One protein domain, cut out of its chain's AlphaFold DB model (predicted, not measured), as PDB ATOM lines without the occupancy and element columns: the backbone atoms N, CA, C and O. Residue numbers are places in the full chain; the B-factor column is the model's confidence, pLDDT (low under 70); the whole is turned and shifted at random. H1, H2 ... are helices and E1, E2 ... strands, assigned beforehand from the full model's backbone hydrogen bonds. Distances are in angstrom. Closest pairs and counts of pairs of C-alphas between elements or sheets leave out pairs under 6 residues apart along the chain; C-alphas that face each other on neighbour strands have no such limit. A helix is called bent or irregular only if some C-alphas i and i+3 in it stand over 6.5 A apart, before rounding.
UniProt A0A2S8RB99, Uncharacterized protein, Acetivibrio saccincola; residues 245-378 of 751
ATOM      1  N   LEU A 245     274.908 299.521 122.443       89.19
ATOM      2  CA  LEU A 245     274.641 300.248 121.206       89.19
ATOM      3  C   LEU A 245     273.559 299.530 120.399       89.19
ATOM      4  O   LEU A 245     273.394 298.321 120.510       89.19
ATOM      5  N   VAL A 246     272.829 300.285 119.576       89.19
ATOM      6  CA  VAL A 246     271.874 299.701 118.628       89.19
ATOM      7  C   VAL A 246     272.621 299.288 117.365       89.19
ATOM      8  O   VAL A 246     273.186 300.131 116.666       89.19
ATOM      9  N   GLU A 247     272.582 297.999 117.067       91.50
ATOM     10  CA  GLU A 247     273.217 297.371 115.912       91.50
ATOM     11  C   GLU A 247     272.186 297.067 114.832       91.50
ATOM     12  O   GLU A 247     271.044 296.741 115.143       91.50
ATOM     13  N   ASN A 248     272.578 297.162 113.559       93.38
ATOM     14  CA  ASN A 248     271.718 296.775 112.439       93.38
ATOM     15  C   ASN A 248     271.971 295.313 112.086       93.38
ATOM     16  O   ASN A 248     273.108 294.937 111.815       93.38
ATOM     17  N   LEU A 249     270.914 294.511 112.032       96.06
ATOM     18  CA  LEU A 249     271.007 293.068 111.833       96.06
ATOM     19  C   LEU A 249     270.323 292.656 110.527       96.06
ATOM     20  O   LEU A 249     269.223 293.129 110.222       96.06
ATOM     21  N   LYS A 250     270.975 291.759 109.778       93.94
ATOM     22  CA  LYS A 250     270.368 291.010 108.669       93.94
ATOM     23  C   LYS A 250     269.723 289.756 109.251       93.94
ATOM     24  O   LYS A 250     270.395 288.981 109.908       93.94
ATOM     25  N   MET A 251     268.430 289.570 109.051       92.25
ATOM     26  CA  MET A 251     267.648 288.541 109.735       92.25
ATOM     27  C   MET A 251     266.700 287.850 108.762       92.25
ATOM     28  O   MET A 251     266.602 288.224 107.590       92.25
ATOM     29  N   VAL A 252     265.950 286.876 109.263       88.25
ATOM     30  CA  VAL A 252     264.836 286.248 108.547       88.25
ATOM     31  C   VAL A 252     263.574 286.385 109.378       88.25
ATOM     32  O   VAL A 252     263.608 286.135 110.576       88.25
ATOM     33  N   GLU A 253     262.463 286.743 108.743       83.44
ATOM     34  CA  GLU A 253     261.132 286.655 109.343       83.44
ATOM     35  C   GLU A 253     260.448 285.361 108.888       83.44
ATOM     36  O   GLU A 253     260.387 285.067 107.691       83.44
ATOM     37  N   GLU A 254     259.956 284.578 109.842       76.75
ATOM     38  CA  GLU A 254     259.260 283.309 109.631       76.75
ATOM     39  C   GLU A 254     258.219 283.149 110.750       76.75
ATOM     40  O   GLU A 254     258.536 283.307 111.925       76.75
ATOM     41  N   ASP A 255     256.956 282.895 110.400       76.75
ATOM     42  CA  ASP A 255     255.855 282.713 111.363       76.75
ATOM     43  C   ASP A 255     255.704 283.839 112.404       76.75
ATOM     44  O   ASP A 255     255.573 283.586 113.601       76.75
ATOM     45  N   GLU A 256     255.727 285.098 111.942       79.62
ATOM     46  CA  GLU A 256     255.657 286.315 112.782       79.62
ATOM     47  C   GLU A 256     256.812 286.446 113.799       79.62
ATOM     48  O   GLU A 256     256.753 287.254 114.727       79.62
ATOM     49  N   MET A 257     257.883 285.672 113.611       81.88
ATOM     50  CA  MET A 257     259.097 285.705 114.415       81.88
ATOM     51  C   MET A 257     260.290 286.104 113.550       81.88
ATOM     52  O   MET A 257     260.454 285.652 112.421       81.88
ATOM     53  N   TYR A 258     261.162 286.929 114.105       88.06
ATOM     54  CA  TYR A 258     262.440 287.313 113.524       88.06
ATOM     55  C   TYR A 258     263.512 286.384 114.067       88.06
ATOM     56  O   TYR A 258     263.570 286.175 115.272       88.06
ATOM     57  N   TYR A 259     264.368 285.849 113.205       93.56
ATOM     58  CA  TYR A 259     265.455 284.940 113.549       93.56
ATOM     59  C   TYR A 259     266.797 285.545 113.152       93.56
ATOM     60  O   TYR A 259     266.918 286.140 112.076       93.56
ATOM     61  N   LEU A 260     267.825 285.323 113.975       96.69
ATOM     62  CA  LEU A 260     269.212 285.673 113.644       96.69
ATOM     63  C   LEU A 260     269.789 284.713 112.593       96.69
ATOM     64  O   LEU A 260     270.657 283.884 112.872       96.69
ATOM     65  N   ILE A 261     269.275 284.824 111.372       95.25
ATOM     66  CA  ILE A 261     269.693 284.084 110.184       95.25
ATOM     67  C   ILE A 261     270.095 285.108 109.132       95.25
ATOM     68  O   ILE A 261     269.272 285.914 108.700       95.25
ATOM     69  N   ASN A 262     271.347 285.049 108.698       95.38
ATOM     70  CA  ASN A 262     271.858 285.887 107.630       95.38
ATOM     71  C   ASN A 262     271.958 285.041 106.358       95.38
ATOM     72  O   ASN A 262     272.840 284.192 106.230       95.38
ATOM     73  N   LEU A 263     271.031 285.266 105.425       86.94
ATOM     74  CA  LEU A 263     270.977 284.530 104.160       86.94
ATOM     75  C   LEU A 263     272.093 284.927 103.197       86.94
ATOM     76  O   LEU A 263     272.557 284.077 102.444       86.94
ATOM     77  N   ASP A 264     272.528 286.190 103.234       85.81
ATOM     78  CA  ASP A 264     273.599 286.687 102.368       85.81
ATOM     79  C   ASP A 264     274.922 286.009 102.736       85.81
ATOM     80  O   ASP A 264     275.644 285.566 101.858       85.81
ATOM     81  N   GLY A 265     275.208 285.898 104.037       88.31
ATOM     82  CA  GLY A 265     276.400 285.234 104.570       88.31
ATOM     83  C   GLY A 265     276.270 283.716 104.744       88.31
ATOM     84  O   GLY A 265     277.232 283.076 105.157       88.31
ATOM     85  N   ASN A 266     275.081 283.162 104.481       89.88
ATOM     86  CA  ASN A 266     274.642 281.804 104.815       89.88
ATOM     87  C   ASN A 266     275.085 281.319 106.210       89.88
ATOM     88  O   ASN A 266     275.789 280.315 106.351       89.88
ATOM     89  N   PHE A 267     274.675 282.029 107.262       95.06
ATOM     90  CA  PHE A 267     274.933 281.595 108.635       95.06
ATOM     91  C   PHE A 267     273.762 281.846 109.584       95.06
ATOM     92  O   PHE A 267     272.939 282.743 109.391       95.06
ATOM     93  N   GLU A 268     273.710 281.041 110.643       94.81
ATOM     94  CA  GLU A 268     272.678 281.089 111.679       94.81
ATOM     95  C   GLU A 268     273.331 281.329 113.040       94.81
ATOM     96  O   GLU A 268     274.316 280.665 113.376       94.81
ATOM     97  N   THR A 269     272.773 282.235 113.845       97.38
ATOM     98  CA  THR A 269     273.217 282.467 115.224       97.38
ATOM     99  C   THR A 269     272.207 281.899 116.208       97.38
ATOM    100  O   THR A 269     271.033 282.272 116.231       97.38
ATOM    101  N   GLY A 270     272.674 280.990 117.053       90.81
ATOM    102  CA  GLY A 270     271.845 280.301 118.028       90.81
ATOM    103  C   GLY A 270     272.584 279.999 119.316       90.81
ATOM    104  O   GLY A 270     273.766 280.295 119.480       90.81
ATOM    105  N   GLU A 271     271.878 279.389 120.255       87.31
ATOM    106  CA  GLU A 271     272.364 279.181 121.604       87.31
ATOM    107  C   GLU A 271     272.389 277.706 122.027       87.31
ATOM    108  O   GLU A 271     271.494 276.905 121.742       87.31
ATOM    109  N   GLY A 272     273.437 277.355 122.778       78.81
ATOM    110  CA  GLY A 272     273.603 276.047 123.406       78.81
ATOM    111  C   GLY A 272     273.942 274.892 122.456       78.81
ATOM    112  O   GLY A 272     274.038 275.027 121.236       78.81
ATOM    113  N   VAL A 273     274.120 273.709 123.053       72.38
ATOM    114  CA  VAL A 273     274.522 272.482 122.339       72.38
ATOM    115  C   VAL A 273     273.442 272.027 121.355       72.38
ATOM    116  O   VAL A 273     273.749 271.696 120.213       72.38
ATOM    117  N   ASN A 274     272.170 272.087 121.759       72.12
ATOM    118  CA  ASN A 274     271.041 271.677 120.915       72.12
ATOM    119  C   ASN A 274     270.747 272.644 119.754       72.12
ATOM    120  O   ASN A 274     269.913 272.322 118.919       72.12
ATOM    121  N   PHE A 275     271.446 273.781 119.685       77.88
ATOM    122  CA  PHE A 275     271.286 274.825 118.673       77.88
ATOM    123  C   PHE A 275     269.864 275.377 118.550       77.88
ATOM    124  O   PHE A 275     269.131 275.051 117.619       77.88
ATOM    125  N   TYR A 276     269.488 276.254 119.474       82.00
ATOM    126  CA  TYR A 276     268.260 277.031 119.322       82.00
ATOM    127  C   TYR A 276     268.599 278.370 118.677       82.00
ATOM    128  O   TYR A 276     269.299 279.173 119.286       82.00
ATOM    129  N   ILE A 277     268.153 278.598 117.442       89.00
ATOM    130  CA  ILE A 277     268.355 279.882 116.756       89.00
ATOM    131  C   ILE A 277     267.674 280.977 117.582       89.00
ATOM    132  O   ILE A 277     266.539 280.799 118.034       89.00
ATOM    133  N   PHE A 278     268.366 282.096 117.794       91.69
ATOM    134  CA  PHE A 278     267.758 283.229 118.483       91.69
ATOM    135  C   PHE A 278     266.571 283.736 117.675       91.69
ATOM    136  O   PHE A 278     266.696 283.976 116.473       91.69
ATOM    137  N   SER A 279     265.438 283.909 118.350       90.06
ATOM    138  CA  SER A 279     264.222 284.441 117.753       90.06
ATOM    139  C   SER A 279     263.582 285.513 118.628       90.06
ATOM    140  O   SER A 279     263.739 285.494 119.849       90.06
ATOM    141  N   SER A 280     262.879 286.449 118.000       87.50
ATOM    142  CA  SER A 280     262.159 287.540 118.655       87.50
ATOM    143  C   SER A 280     260.829 287.790 117.941       87.50
ATOM    144  O   SER A 280     260.804 287.783 116.714       87.50
ATOM    145  N   PRO A 281     259.715 288.035 118.654       86.31
ATOM    146  CA  PRO A 281     258.461 288.466 118.031       86.31
ATOM    147  C   PRO A 281     258.507 289.934 117.577       86.31
ATOM    148  O   PRO A 281     257.573 290.435 116.954       86.31
ATOM    149  N   GLN A 282     259.570 290.661 117.921       88.19
ATOM    150  CA  GLN A 282     259.827 292.007 117.436       88.19
ATOM    151  C   GLN A 282     260.968 291.982 116.428       88.19
ATOM    152  O   GLN A 282     261.908 291.202 116.550       88.19
ATOM    153  N   ASN A 283     260.956 292.941 115.501       89.44
ATOM    154  CA  ASN A 283     262.095 293.227 114.626       89.44
ATOM    155  C   ASN A 283     263.252 293.926 115.392       89.44
ATOM    156  O   ASN A 283     263.861 294.892 114.921       89.44
ATOM    157  N   HIS A 284     263.470 293.495 116.637       92.25
ATOM    158  CA  HIS A 284     264.428 294.003 117.602       92.25
ATOM    159  C   HIS A 284     264.834 292.887 118.582       92.25
ATOM    160  O   HIS A 284     263.968 292.176 119.099       92.25
ATOM    161  N   PHE A 285     266.133 292.757 118.853       93.75
ATOM    162  CA  PHE A 285     266.702 291.825 119.828       93.75
ATOM    163  C   PHE A 285     267.303 292.583 121.014       93.75
ATOM    164  O   PHE A 285     268.340 293.226 120.890       93.75
ATOM    165  N   GLU A 286     266.685 292.467 122.184       91.75
ATOM    166  CA  GLU A 286     267.176 293.058 123.430       91.75
ATOM    167  C   GLU A 286     267.063 292.030 124.555       91.75
ATOM    168  O   GLU A 286     266.201 291.147 124.534       91.75
ATOM    169  N   ALA A 287     267.958 292.107 125.539       87.06
ATOM    170  CA  ALA A 287     267.804 291.313 126.746       87.06
ATOM    171  C   ALA A 287     266.611 291.824 127.566       87.06
ATOM    172  O   ALA A 287     266.533 293.009 127.881       87.06
ATOM    173  N   GLU A 288     265.726 290.917 127.978       80.75
ATOM    174  CA  GLU A 288     264.662 291.246 128.927       80.75
ATOM    175  C   GLU A 288     265.262 291.852 130.214       80.75
ATOM    176  O   GLU A 288     266.180 291.246 130.783       80.75
ATOM    177  N   PRO A 289     264.750 292.992 130.721       67.56
ATOM    178  CA  PRO A 289     265.340 293.705 131.862       67.56
ATOM    179  C   PRO A 289     265.538 292.861 133.132       67.56
ATOM    180  O   PRO A 289     266.445 293.130 133.917       67.56
ATOM    181  N   ASP A 290     264.706 291.831 133.325       64.81
ATOM    182  CA  ASP A 290     264.725 290.943 134.494       64.81
ATOM    183  C   ASP A 290     265.437 289.595 134.234       64.81
ATOM    184  O   ASP A 290     265.485 288.725 135.113       64.81
ATOM    185  N   ALA A 291     265.994 289.378 133.036       69.50
ATOM    186  CA  ALA A 291     266.712 288.151 132.711       69.50
ATOM    187  C   ALA A 291     268.086 288.128 133.396       69.50
ATOM    188  O   ALA A 291     269.055 288.713 132.921       69.50
ATOM    189  N   VAL A 292     268.180 287.379 134.499       57.97
ATOM    190  CA  VAL A 292     269.407 287.236 135.309       57.97
ATOM    191  C   VAL A 292     270.608 286.754 134.482       57.97
ATOM    192  O   VAL A 292     271.742 287.087 134.813       57.97
ATOM    193  N   ILE A 293     270.380 285.969 133.418       70.81
ATOM    194  CA  ILE A 293     271.434 285.465 132.528       70.81
ATOM    195  C   ILE A 293     270.914 285.377 131.079       70.81
ATOM    196  O   ILE A 293     270.475 284.318 130.632       70.81
ATOM    197  N   SER A 294     270.928 286.493 130.344       83.31
ATOM    198  CA  SER A 294     270.555 286.520 128.920       83.31
ATOM    199  C   SER A 294     271.761 286.269 128.015       83.31
ATOM    200  O   SER A 294     272.822 286.853 128.223       83.31
ATOM    201  N   ARG A 295     271.590 285.434 126.980       88.94
ATOM    202  CA  ARG A 295     272.582 285.259 125.905       88.94
ATOM    203  C   ARG A 295     272.324 286.127 124.674       88.94
ATOM    204  O   ARG A 295     273.138 286.114 123.757       88.94
ATOM    205  N   VAL A 296     271.221 286.877 124.670       92.69
ATOM    206  CA  VAL A 296     270.805 287.707 123.531       92.69
ATOM    207  C   VAL A 296     271.871 288.746 123.155       92.69
ATOM    208  O   VAL A 296     272.219 288.764 121.979       92.69
ATOM    209  N   PRO A 297     272.475 289.519 124.087       93.62
ATOM    210  CA  PRO A 297     273.487 290.513 123.716       93.62
ATOM    211  C   PRO A 297     274.710 289.895 123.021       93.62
ATOM    212  O   PRO A 297     275.137 290.383 121.983       93.62
ATOM    213  N   HIS A 298     275.204 288.753 123.515       94.19
ATOM    214  CA  HIS A 298     276.303 288.017 122.874       94.19
ATOM    215  C   HIS A 298     275.922 287.499 121.479       94.19
ATOM    216  O   HIS A 298     276.752 287.460 120.576       94.19
ATOM    217  N   GLY A 299     274.670 287.058 121.305       95.56
ATOM    218  CA  GLY A 299     274.145 286.619 120.013       95.56
ATOM    219  C   GLY A 299     274.048 287.762 119.007       95.56
ATOM    220  O   GLY A 299     274.401 287.565 117.848       95.56
ATOM    221  N   VAL A 300     273.619 288.942 119.461       97.38
ATOM    222  CA  VAL A 300     273.571 290.175 118.665       97.38
ATOM    223  C   VAL A 300     274.978 290.563 118.201       97.38
ATOM    224  O   VAL A 300     275.206 290.580 116.992       97.38
ATOM    225  N   ASP A 301     275.929 290.712 119.131       97.00
ATOM    226  CA  ASP A 301     277.317 291.082 118.817       97.00
ATOM    227  C   ASP A 301     277.970 290.084 117.844       97.00
ATOM    228  O   ASP A 301     278.548 290.469 116.825       97.00
ATOM    229  N   ALA A 302     277.845 288.777 118.113       97.31
ATOM    230  CA  ALA A 302     278.424 287.740 117.260       97.31
ATOM    231  C   ALA A 302     277.819 287.757 115.850       97.31
ATOM    232  O   ALA A 302     278.536 287.613 114.859       97.31
ATOM    233  N   HIS A 303     276.498 287.930 115.749       98.06
ATOM    234  CA  HIS A 303     275.801 287.983 114.469       98.06
ATOM    235  C   HIS A 303     276.188 289.232 113.666       98.06
ATOM    236  O   HIS A 303     276.437 289.149 112.460       98.06
ATOM    237  N   TYR A 304     276.281 290.384 114.331       98.31
ATOM    238  CA  TYR A 304     276.698 291.643 113.726       98.31
ATOM    239  C   TYR A 304     278.155 291.585 113.247       98.31
ATOM    240  O   TYR A 304     278.431 291.862 112.076       98.31
ATOM    241  N   ASN A 305     279.089 291.169 114.104       98.19
ATOM    242  CA  ASN A 305     280.510 291.100 113.760       98.19
ATOM    243  C   ASN A 305     280.775 290.088 112.637       98.19
ATOM    244  O   ASN A 305     281.447 290.425 111.661       98.19
ATOM    245  N   LEU A 306     280.182 288.889 112.702       98.25
ATOM    246  CA  LEU A 306     280.361 287.875 111.658       98.25
ATOM    247  C   LEU A 306     279.760 288.310 110.311       98.25
ATOM    248  O   LEU A 306     280.355 288.040 109.269       98.25
ATOM    249  N   THR A 307     278.643 289.052 110.321       98.19
ATOM    250  CA  THR A 307     278.095 289.679 109.104       98.19
ATOM    251  C   THR A 307     279.118 290.611 108.457       98.19
ATOM    252  O   THR A 307     279.381 290.489 107.264       98.19
ATOM    253  N   GLY A 308     279.723 291.513 109.238       98.06
ATOM    254  CA  GLY A 308     280.718 292.461 108.731       98.06
ATOM    255  C   GLY A 308     281.957 291.768 108.161       98.06
ATOM    256  O   GLY A 308     282.429 292.136 107.085       98.06
ATOM    257  N   VAL A 309     282.449 290.732 108.846       98.50
ATOM    258  CA  VAL A 309     283.599 289.932 108.403       98.50
ATOM    259  C   VAL A 309     283.301 289.220 107.083       98.50
ATOM    260  O   VAL A 309     284.050 289.388 106.123       98.50
ATOM    261  N   ILE A 310     282.203 288.465 106.995       98.12
ATOM    262  CA  ILE A 310     281.858 287.717 105.776       98.12
ATOM    263  C   ILE A 310     281.622 288.674 104.602       98.12
ATOM    264  O   ILE A 310     282.152 288.443 103.513       98.12
ATOM    265  N   ASP A 311     280.908 289.781 104.826       96.69
ATOM    266  CA  ASP A 311     280.691 290.807 103.803       96.69
ATOM    267  C   ASP A 311     282.026 291.440 103.357       96.69
ATOM    268  O   ASP A 311     282.202 291.724 102.171       96.69
ATOM    269  N   PHE A 312     282.997 291.650 104.257       97.06
ATOM    270  CA  PHE A 312     284.329 292.137 103.879       97.06
ATOM    271  C   PHE A 312     285.058 291.143 102.968       97.06
ATOM    272  O   PHE A 312     285.547 291.544 101.910       97.06
ATOM    273  N   PHE A 313     285.098 289.857 103.327       96.62
ATOM    274  CA  PHE A 313     285.734 288.834 102.493       96.62
ATOM    275  C   PHE A 313     285.046 288.685 101.134       96.62
ATOM    276  O   PHE A 313     285.724 288.583 100.108       96.62
ATOM    277  N   ASN A 314     283.716 288.758 101.101       94.25
ATOM    278  CA  ASN A 314     282.965 288.717  99.857       94.25
ATOM    279  C   ASN A 314     283.257 289.924  98.964       94.25
ATOM    280  O   ASN A 314     283.623 289.757  97.807       94.25
ATOM    281  N   HIS A 315     283.168 291.145  99.489       91.81
ATOM    282  CA  HIS A 315     283.334 292.339  98.664       91.81
ATOM    283  C   HIS A 315     284.791 292.627  98.283       91.81
ATOM    284  O   HIS A 315     285.044 293.145  97.195       91.81
ATOM    285  N   TYR A 316     285.749 292.360  99.178       94.00
ATOM    286  CA  TYR A 316     287.153 292.705  98.954       94.00
ATOM    287  C   TYR A 316     287.930 291.589  98.249       94.00
ATOM    288  O   TYR A 316     288.696 291.875  97.329       94.00
ATOM    289  N   PHE A 317     287.709 290.332  98.643       91.56
ATOM    290  CA  PHE A 317     288.417 289.174  98.088       91.56
ATOM    291  C   PHE A 317     287.579 288.345  97.104       91.56
ATOM    292  O   PHE A 317     288.103 287.393  96.534       91.56
ATOM    293  N   ASN A 318     286.304 288.687  96.873       90.56
ATOM    294  CA  ASN A 318     285.359 287.866  96.099       90.56
ATOM    295  C   ASN A 318     285.211 286.437  96.647       90.56
ATOM    296  O   ASN A 318     284.957 285.509  95.880       90.56
ATOM    297  N   ARG A 319     285.375 286.263  97.967       90.94
ATOM    298  CA  ARG A 319     285.247 284.965  98.633       90.94
ATOM    299  C   ARG A 319     283.814 284.733  99.098       90.94
ATOM    300  O   ARG A 319     283.263 285.533  99.856       90.94
ATOM    301  N   ASN A 320     283.205 283.633  98.683       88.81
ATOM    302  CA  ASN A 320     281.841 283.293  99.089       88.81
ATOM    303  C   ASN A 320     281.842 282.480 100.396       88.81
ATOM    304  O   ASN A 320     281.824 281.252 100.360       88.81
ATOM    305  N   SER A 321     281.839 283.156 101.550       92.19
ATOM    306  CA  SER A 321     281.956 282.531 102.884       92.19
ATOM    307  C   SER A 321     283.287 281.777 103.089       92.19
ATOM    308  O   SER A 321     284.290 282.062 102.433       92.19
ATOM    309  N   TYR A 322     283.346 280.867 104.062       91.56
ATOM    310  CA  TYR A 322     284.574 280.179 104.459       91.56
ATOM    311  C   TYR A 322     285.045 279.125 103.453       91.56
ATOM    312  O   TYR A 322     286.240 278.864 103.393       91.56
ATOM    313  N   ASP A 323     284.143 278.530 102.670       87.44
ATOM    314  CA  ASP A 323     284.424 277.441 101.722       87.44
ATOM    315  C   ASP A 323     284.360 277.872 100.251       87.44
ATOM    316  O   ASP A 323     284.315 277.034  99.351       87.44
ATOM    317  N   ASP A 324     284.274 279.184 100.024       85.06
ATOM    318  CA  ASP A 324     284.099 279.798  98.710       85.06
ATOM    319  C   ASP A 324     282.866 279.300  97.920       85.06
ATOM    320  O   ASP A 324     282.738 279.490  96.707       85.06
ATOM    321  N   ASN A 325     281.902 278.702  98.622       84.69
ATOM    322  CA  ASN A 325     280.686 278.133  98.057       84.69
ATOM    323  C   ASN A 325     279.455 278.399  98.942       84.69
ATOM    324  O   ASN A 325     278.464 277.669  98.871       84.69
ATOM    325  N   TRP A 326     279.499 279.463  99.752       86.62
ATOM    326  CA  TRP A 326     278.433 279.817 100.691       86.62
ATOM    327  C   TRP A 326     278.069 278.662 101.629       86.62
ATOM    328  O   TRP A 326     276.894 278.414 101.878       86.62
ATOM    329  N   GLY A 327     279.051 277.930 102.147       82.25
ATOM    330  CA  GLY A 327     278.846 276.894 103.151       82.25
ATOM    331  C   GLY A 327     278.164 277.449 104.399       82.25
ATOM    332  O   GLY A 327     278.435 278.578 104.821       82.25
ATOM    333  N   LEU A 328     277.275 276.648 104.994       86.44
ATOM    334  CA  LEU A 328     276.545 277.034 106.199       86.44
ATOM    335  C   LEU A 328     277.497 277.137 107.396       86.44
ATOM    336  O   LEU A 328     278.176 276.163 107.734       86.44
ATOM    337  N   ILE A 329     277.467 278.276 108.091       93.50
ATOM    338  CA  ILE A 329     278.117 278.439 109.398       93.50
ATOM    339  C   ILE A 329     277.057 278.454 110.502       93.50
ATOM    340  O   ILE A 329     276.090 279.215 110.450       93.50
ATOM    341  N   LYS A 330     277.256 277.652 111.552       91.44
ATOM    342  CA  LYS A 330     276.492 277.786 112.802       91.44
ATOM    343  C   LYS A 330     277.295 278.556 113.840       91.44
ATOM    344  O   LYS A 330     278.268 278.043 114.392       91.44
ATOM    345  N   CYS A 331     276.862 279.777 114.125       96.12
ATOM    346  CA  CYS A 331     277.394 280.613 115.190       96.12
ATOM    347  C   CYS A 331     276.684 280.277 116.513       96.12
ATOM    348  O   CYS A 331     275.478 280.473 116.662       96.12
ATOM    349  N   ARG A 332     277.413 279.718 117.478       93.00
ATOM    350  CA  ARG A 332     276.884 279.208 118.747       93.00
ATOM    351  C   ARG A 332     277.282 280.083 119.914       93.00
ATOM    352  O   ARG A 332     278.465 280.231 120.191       93.00
ATOM    353  N   ILE A 333     276.298 280.530 120.685       94.19
ATOM    354  CA  ILE A 333     276.521 281.178 121.976       94.19
ATOM    355  C   ILE A 333     276.374 280.158 123.105       94.19
ATOM    356  O   ILE A 333     275.305 279.584 123.364       94.19
ATOM    357  N   MET A 334     277.477 279.926 123.803       88.50
ATOM    358  CA  MET A 334     277.636 278.890 124.812       88.50
ATOM    359  C   MET A 334     277.794 279.480 126.212       88.50
ATOM    360  O   MET A 334     278.334 280.568 126.396       88.50
ATOM    361  N   PHE A 335     277.350 278.717 127.213       84.56
ATOM    362  CA  PHE A 335     277.727 278.961 128.601       84.56
ATOM    363  C   PHE A 335     279.005 278.207 128.932       84.56
ATOM    364  O   PHE A 335     279.093 277.003 128.678       84.56
ATOM    365  N   GLY A 336     279.972 278.886 129.540       81.12
ATOM    366  CA  GLY A 336     281.145 278.217 130.090       81.12
ATOM    367  C   GLY A 336     282.389 279.093 130.161       81.12
ATOM    368  O   GLY A 336     282.398 280.207 129.650       81.12
ATOM    369  N   PRO A 337     283.461 278.578 130.783       77.25
ATOM    370  CA  PRO A 337     284.682 279.332 131.045       77.25
ATOM    371  C   PRO A 337     285.665 279.359 129.857       77.25
ATOM    372  O   PRO A 337     286.837 279.675 130.049       77.25
ATOM    373  N   HIS A 338     285.231 278.980 128.655       81.94
ATOM    374  CA  HIS A 338     286.092 278.910 127.472       81.94
ATOM    375  C   HIS A 338     286.109 280.243 126.714       81.94
ATOM    376  O   HIS A 338     285.270 281.106 126.955       81.94
ATOM    377  N   ASN A 339     287.088 280.409 125.826       82.19
ATOM    378  CA  ASN A 339     287.112 281.498 124.848       82.19
ATOM    379  C   ASN A 339     286.451 281.039 123.542       82.19
ATOM    380  O   ASN A 339     286.015 279.888 123.446       82.19
ATOM    381  N   ALA A 340     286.385 281.936 122.555       91.69
ATOM    382  CA  ALA A 340     285.910 281.589 121.227       91.69
ATOM    383  C   ALA A 340     286.715 280.436 120.594       91.69
ATOM    384  O   ALA A 340     287.836 280.143 121.021       91.69
ATOM    385  N   ARG A 341     286.078 279.716 119.667       91.56
ATOM    386  CA  ARG A 341     286.705 278.647 118.878       91.56
ATOM    387  C   ARG A 341     285.933 278.368 117.591       91.56
ATOM    388  O   ARG A 341     284.705 278.487 117.575       91.56
ATOM    389  N   ALA A 342     286.620 277.844 116.584       92.00
ATOM    390  CA  ALA A 342     286.034 277.372 115.334       92.00
ATOM    391  C   ALA A 342     286.202 275.851 115.136       92.00
ATOM    392  O   ALA A 342     287.200 275.257 115.547       92.00
ATOM    393  N   GLU A 343     285.234 275.204 114.480       85.12
ATOM    394  CA  GLU A 343     285.252 273.771 114.155       85.12
ATOM    395  C   GLU A 343     284.892 273.540 112.669       85.12
ATOM    396  O   GLU A 343     283.835 273.966 112.200       85.12
ATOM    397  N   ARG A 344     285.759 272.822 111.928       70.62
ATOM    398  CA  ARG A 344     285.588 272.484 110.493       70.62
ATOM    399  C   ARG A 344     284.330 271.658 110.218       70.62
ATOM    400  O   ARG A 344     283.633 271.908 109.239       70.62
ATOM    401  N   TYR A 345     284.050 270.696 111.092       64.31
ATOM    402  CA  TYR A 345     282.843 269.879 111.083       64.31
ATOM    403  C   TYR A 345     282.241 269.968 112.473       64.31
ATOM    404  O   TYR A 345     282.846 269.478 113.430       64.31
ATOM    405  N   GLY A 346     281.071 270.594 112.601       52.56
ATOM    406  CA  GLY A 346     280.334 270.528 113.853       52.56
ATOM    407  C   GLY A 346     280.171 269.065 114.259       52.56
ATOM    408  O   GLY A 346     279.948 268.205 113.407       52.56
ATOM    409  N   ASN A 347     280.238 268.769 115.558       41.94
ATOM    410  CA  ASN A 347     280.115 267.406 116.104       41.94
ATOM    411  C   ASN A 347     278.836 266.632 115.666       41.94
ATOM    412  O   ASN A 347     278.658 265.476 116.047       41.94
ATOM    413  N   TRP A 348     277.933 267.258 114.895       44.72
ATOM    414  CA  TRP A 348     276.576 266.805 114.606       44.72
ATOM    415  C   TRP A 348     276.061 267.124 113.176       44.72
ATOM    416  O   TRP A 348     274.849 267.042 112.973       44.72
ATOM    417  N   GLY A 349     276.896 267.497 112.185       46.97
ATOM    418  CA  GLY A 349     276.403 267.772 110.813       46.97
ATOM    419  C   GLY A 349     277.443 268.114 109.728       46.97
ATOM    420  O   GLY A 349     278.639 268.169 109.993       46.97
ATOM    421  N   GLU A 350     276.963 268.343 108.494       64.50
ATOM    422  CA  GLU A 350     277.734 268.770 107.304       64.50
ATOM    423  C   GLU A 350     277.890 270.308 107.240       64.50
ATOM    424  O   GLU A 350     277.595 270.938 106.227       64.50
ATOM    425  N   HIS A 351     278.293 270.940 108.344       75.50
ATOM    426  CA  HIS A 351     278.451 272.399 108.445       75.50
ATOM    427  C   HIS A 351     279.627 272.764 109.359       75.50
ATOM    428  O   HIS A 351     279.999 271.984 110.244       75.50
ATOM    429  N   SER A 352     280.194 273.956 109.169       87.56
ATOM    430  CA  SER A 352     281.221 274.507 110.062       87.56
ATOM    431  C   SER A 352     280.594 275.319 111.196       87.56
ATOM    432  O   SER A 352     279.469 275.810 111.088       87.56
ATOM    433  N   GLU A 353     281.296 275.442 112.320       90.50
ATOM    434  CA  GLU A 353     280.772 276.122 113.507       90.50
ATOM    435  C   GLU A 353     281.770 277.126 114.076       90.50
ATOM    436  O   GLU A 353     282.967 276.861 114.122       90.50
ATOM    437  N   ILE A 354     281.257 278.250 114.577       95.44
ATOM    438  CA  ILE A 354     282.003 279.204 115.406       95.44
ATOM    439  C   ILE A 354     281.284 279.295 116.743       95.44
ATOM    440  O   ILE A 354     280.070 279.459 116.790       95.44
ATOM    441  N   TRP A 355     282.018 279.155 117.835       94.00
ATOM    442  CA  TRP A 355     281.479 279.125 119.181       94.00
ATOM    443  C   TRP A 355     281.999 280.338 119.931       94.00
ATOM    444  O   TRP A 355     283.204 280.479 120.097       94.00
ATOM    445  N   PHE A 356     281.098 281.166 120.443       95.06
ATOM    446  CA  PHE A 356     281.408 282.211 121.410       95.06
ATOM    447  C   PHE A 356     280.868 281.807 122.776       95.06
ATOM    448  O   PHE A 356     279.837 281.140 122.890       95.06
ATOM    449  N   TYR A 357     281.559 282.216 123.832       90.75
ATOM    450  CA  TYR A 357     281.172 281.912 125.203       90.75
ATOM    451  C   TYR A 357     280.870 283.206 125.934       90.75
ATOM    452  O   TYR A 357     281.594 284.179 125.783       90.75
ATOM    453  N   ASN A 358     279.843 283.197 126.777       84.31
ATOM    454  CA  ASN A 358     279.362 284.361 127.529       84.31
ATOM    455  C   ASN A 358     280.314 284.838 128.659       84.31
ATOM    456  O   ASN A 358     279.888 285.489 129.614       84.31
ATOM    457  N   ARG A 359     281.587 284.445 128.611       85.12
ATOM    458  CA  ARG A 359     282.585 284.698 129.647       85.12
ATOM    459  C   ARG A 359     283.127 286.120 129.526       85.12
ATOM    460  O   ARG A 359     283.643 286.482 128.474       85.12
ATOM    461  N   LYS A 360     283.134 286.863 130.635       86.94
ATOM    462  CA  LYS A 360     283.895 288.114 130.749       86.94
ATOM    463  C   LYS A 360     285.390 287.844 130.952       86.94
ATOM    464  O   LYS A 360     285.751 286.852 131.600       86.94
ATOM    465  N   PRO A 361     286.283 288.718 130.457       87.88
ATOM    466  CA  PRO A 361     287.693 288.636 130.794       87.88
ATOM    467  C   PRO A 361     287.889 288.799 132.298       87.88
ATOM    468  O   PRO A 361     287.124 289.477 132.987       87.88
ATOM    469  N   LEU A 362     288.942 288.157 132.795       89.12
ATOM    470  CA  LEU A 362     289.353 288.252 134.189       89.12
ATOM    471  C   LEU A 362     290.486 289.275 134.324       89.12
ATOM    472  O   LEU A 362     291.268 289.446 133.386       89.12
ATOM    473  N   ASP A 363     290.593 289.930 135.476       87.62
ATOM    474  CA  ASP A 363     291.732 290.764 135.870       87.62
ATOM    475  C   ASP A 363     292.952 289.906 136.284       87.62
ATOM    476  O   ASP A 363     292.999 288.694 136.050       87.62
ATOM    477  N   GLU A 364     294.006 290.529 136.814       86.88
ATOM    478  CA  GLU A 364     295.211 289.818 137.280       86.88
ATOM    479  C   GLU A 364     294.963 288.968 138.539       86.88
ATOM    480  O   GLU A 364     295.671 287.985 138.759       86.88
ATOM    481  N   ASP A 365     293.931 289.302 139.316       88.50
ATOM    482  CA  ASP A 365     293.531 288.616 140.547       88.50
ATOM    483  C   ASP A 365     292.497 287.498 140.293       88.50
ATOM    484  O   ASP A 365     292.125 286.759 141.210       88.50
ATOM    485  N   GLY A 366     292.049 287.335 139.043       86.12
ATOM    486  CA  GLY A 366     291.085 286.321 138.621       86.12
ATOM    487  C   GLY A 366     289.616 286.723 138.781       86.12
ATOM    488  O   GLY A 366     288.749 285.857 138.660       86.12
ATOM    489  N   ASN A 367     289.315 288.001 139.033       88.94
ATOM    490  CA  ASN A 367     287.945 288.514 139.098       88.94
ATOM    491  C   ASN A 367     287.464 288.962 137.717       88.94
ATOM    492  O   ASN A 367     288.253 289.450 136.914       88.94
ATOM    493  N   GLU A 368     286.164 288.842 137.440       88.69
ATOM    494  CA  GLU A 368     285.585 289.396 136.212       88.69
ATOM    495  C   GLU A 368     285.765 290.914 136.156       88.69
ATOM    496  O   GLU A 368     285.467 291.635 137.112       88.69
ATOM    497  N   ILE A 369     286.216 291.406 135.003       89.38
ATOM    498  CA  ILE A 369     286.290 292.839 134.742       89.38
ATOM    499  C   ILE A 369     284.857 293.375 134.670       89.38
ATOM    500  O   ILE A 369     284.043 292.890 133.883       89.38
ATOM    501  N   VAL A 370     284.550 294.381 135.496       83.12
ATOM    502  CA  VAL A 370     283.188 294.924 135.671       83.12
ATOM    503  C   VAL A 370     282.564 295.315 134.329       83.12
ATOM    504  O   VAL A 370     281.480 294.827 133.992       83.12
ATOM    505  N   ASP A 371     283.303 296.087 133.532       84.06
ATOM    506  CA  ASP A 371     282.904 296.548 132.194       84.06
ATOM    507  C   ASP A 371     283.437 295.639 131.068       84.06
ATOM    508  O   ASP A 371     283.473 296.032 129.902       84.06
ATOM    509  N   GLY A 372     283.890 294.431 131.419       88.25
ATOM    510  CA  GLY A 372     284.357 293.433 130.467       88.25
ATOM    511  C   GLY A 372     283.204 292.819 129.676       88.25
ATOM    512  O   GLY A 372     282.086 292.684 130.186       88.25
ATOM    513  N   ARG A 373     283.506 292.418 128.445       92.31
ATOM    514  CA  ARG A 373     282.575 291.824 127.477       92.31
ATOM    515  C   ARG A 373     283.073 290.466 127.023       92.31
ATOM    516  O   ARG A 373     284.248 290.145 127.188       92.31
ATOM    517  N   SER A 374     282.191 289.662 126.457       92.81
ATOM    518  CA  SER A 374     282.577 288.387 125.877       92.81
ATOM    519  C   SER A 374     283.391 288.554 124.597       92.81
ATOM    520  O   SER A 374     283.474 289.632 124.009       92.81
ATOM    521  N   THR A 375     283.962 287.450 124.122       94.12
ATOM    522  CA  THR A 375     284.668 287.415 122.840       94.12
ATOM    523  C   THR A 375     283.765 287.655 121.630       94.12
ATOM    524  O   THR A 375     284.285 287.926 120.556       94.12
ATOM    525  N   ALA A 376     282.437 287.573 121.779       94.50
ATOM    526  CA  ALA A 376     281.496 287.911 120.709       94.50
ATOM    527  C   ALA A 376     281.524 289.406 120.353       94.50
ATOM    528  O   ALA A 376     281.295 289.765 119.199       94.50
ATOM    529  N   ALA A 377     281.832 290.258 121.335       94.62
ATOM    530  CA  ALA A 377     281.825 291.711 121.198       94.62
ATOM    531  C   ALA A 377     283.023 292.261 120.403       94.62
ATOM    532  O   ALA A 377     282.988 293.413 119.977       94.62
ATOM    533  N   ALA A 378     284.070 291.458 120.193       96.06
ATOM    534  CA  ALA A 378     285.302 291.876 119.533       96.06
ATOM    535  C   ALA A 378     285.333 291.398 118.067       96.06
ATOM    536  O   ALA A 378     285.245 290.196 117.785       96.06
TER     537      ALA A 378
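What this domain is: This is residues 245 to 378 of the 751 residues of an uncharacterized protein of Acetivibrio saccincola (UniProt A0A2S8RB99). A four-stranded sheet with one long helix, H1, along one face makes the body of this domain. The hairpin of E1 and E2 is a second, small sheet beside the first, with its bent strand E1 next to the side of H1. The printed part has 134 residues, with E1, E2, E3, H1, E4, E5 and E6 in that order along the chain, and under half of the residues are in these named elements; the class is mixed, helices and strands. The larger sheet is mixed, in the order E3, E4, E6, E5, and the smaller one is antiparallel. The whole is compact, with a radius of gyration of the C-alphas of 15.2 A and spans of 45 by 35 by 31 A.

How they stand to each other: Begin with E4, residues 329 to 334, an inner strand. It is parallel to E3, residues 267 to 271, with N 331 and O 268 2.8 A apart, and parallel to E6, residues 352 to 357, with N 332 and O 354 2.8 A apart. E5, residues 341 to 343, forms an antiparallel hairpin with E6, where N 343 and O 353 are 2.8 A apart; these three N and O pairs are within hydrogen-bond range. From edge to edge the strands' lines turn by 60 degrees. H1, residues 296 to 317, is on this sheet at a height of 9.6 A, making two layers, a helix on one face of a sheet. It lies over E3 and E4 and runs along the strands, at 25 degrees to E4 on the local plane; its closest C-alphas to E3 are those of His 303 and Thr 269, 6.1 A apart. E3, H1 and E4 make a strand-helix-strand unit, two parallel neighbour strands with a helix between them in the chain, and its crossover is left-handed. Every O i to N i+4 pair in H1 is within hydrogen-bond range. Look next at E1, residues 246 to 254, which bends by 64 degrees at residue 250; its Leu 249 and Tyr 304 of H1 have the closest C-alphas of the two, 6.2 A apart. E1 and E2, residues 257 to 259, are an antiparallel hairpin, with N 254 and O 257 2.8 A apart. E2 is apart from H1. Short pairings join residues 279 to 280 to E2, and residues 261 to 262 and 276 to 277 to E3.

Where its parts are: Find C-alpha 246 at (271.874, 299.701, 118.628), where E1 begins its 22.6 A. H1 runs 31.0 A from C-alpha 296 at (270.805, 287.707, 123.531) to C-alpha 317. E3 measures 13.4 A, E4 15.4 A and E6 16.9 A, E6 ending at C-alpha 357 at (281.172, 281.912, 125.203); E2 and E5 have 3 residues each.

The domain as a whole: The two C-alphas farthest apart are those of Asp 255 and Asp 365, at 48.0 A. The printed part has no cut. The links from E3 to H1 and from H1 to E4 are long, and residues 358 to 378 hold no named element. The mean pLDDT of the printed part is 87.0; look for values under 70 at residues 289 to 292 and 345 to 350.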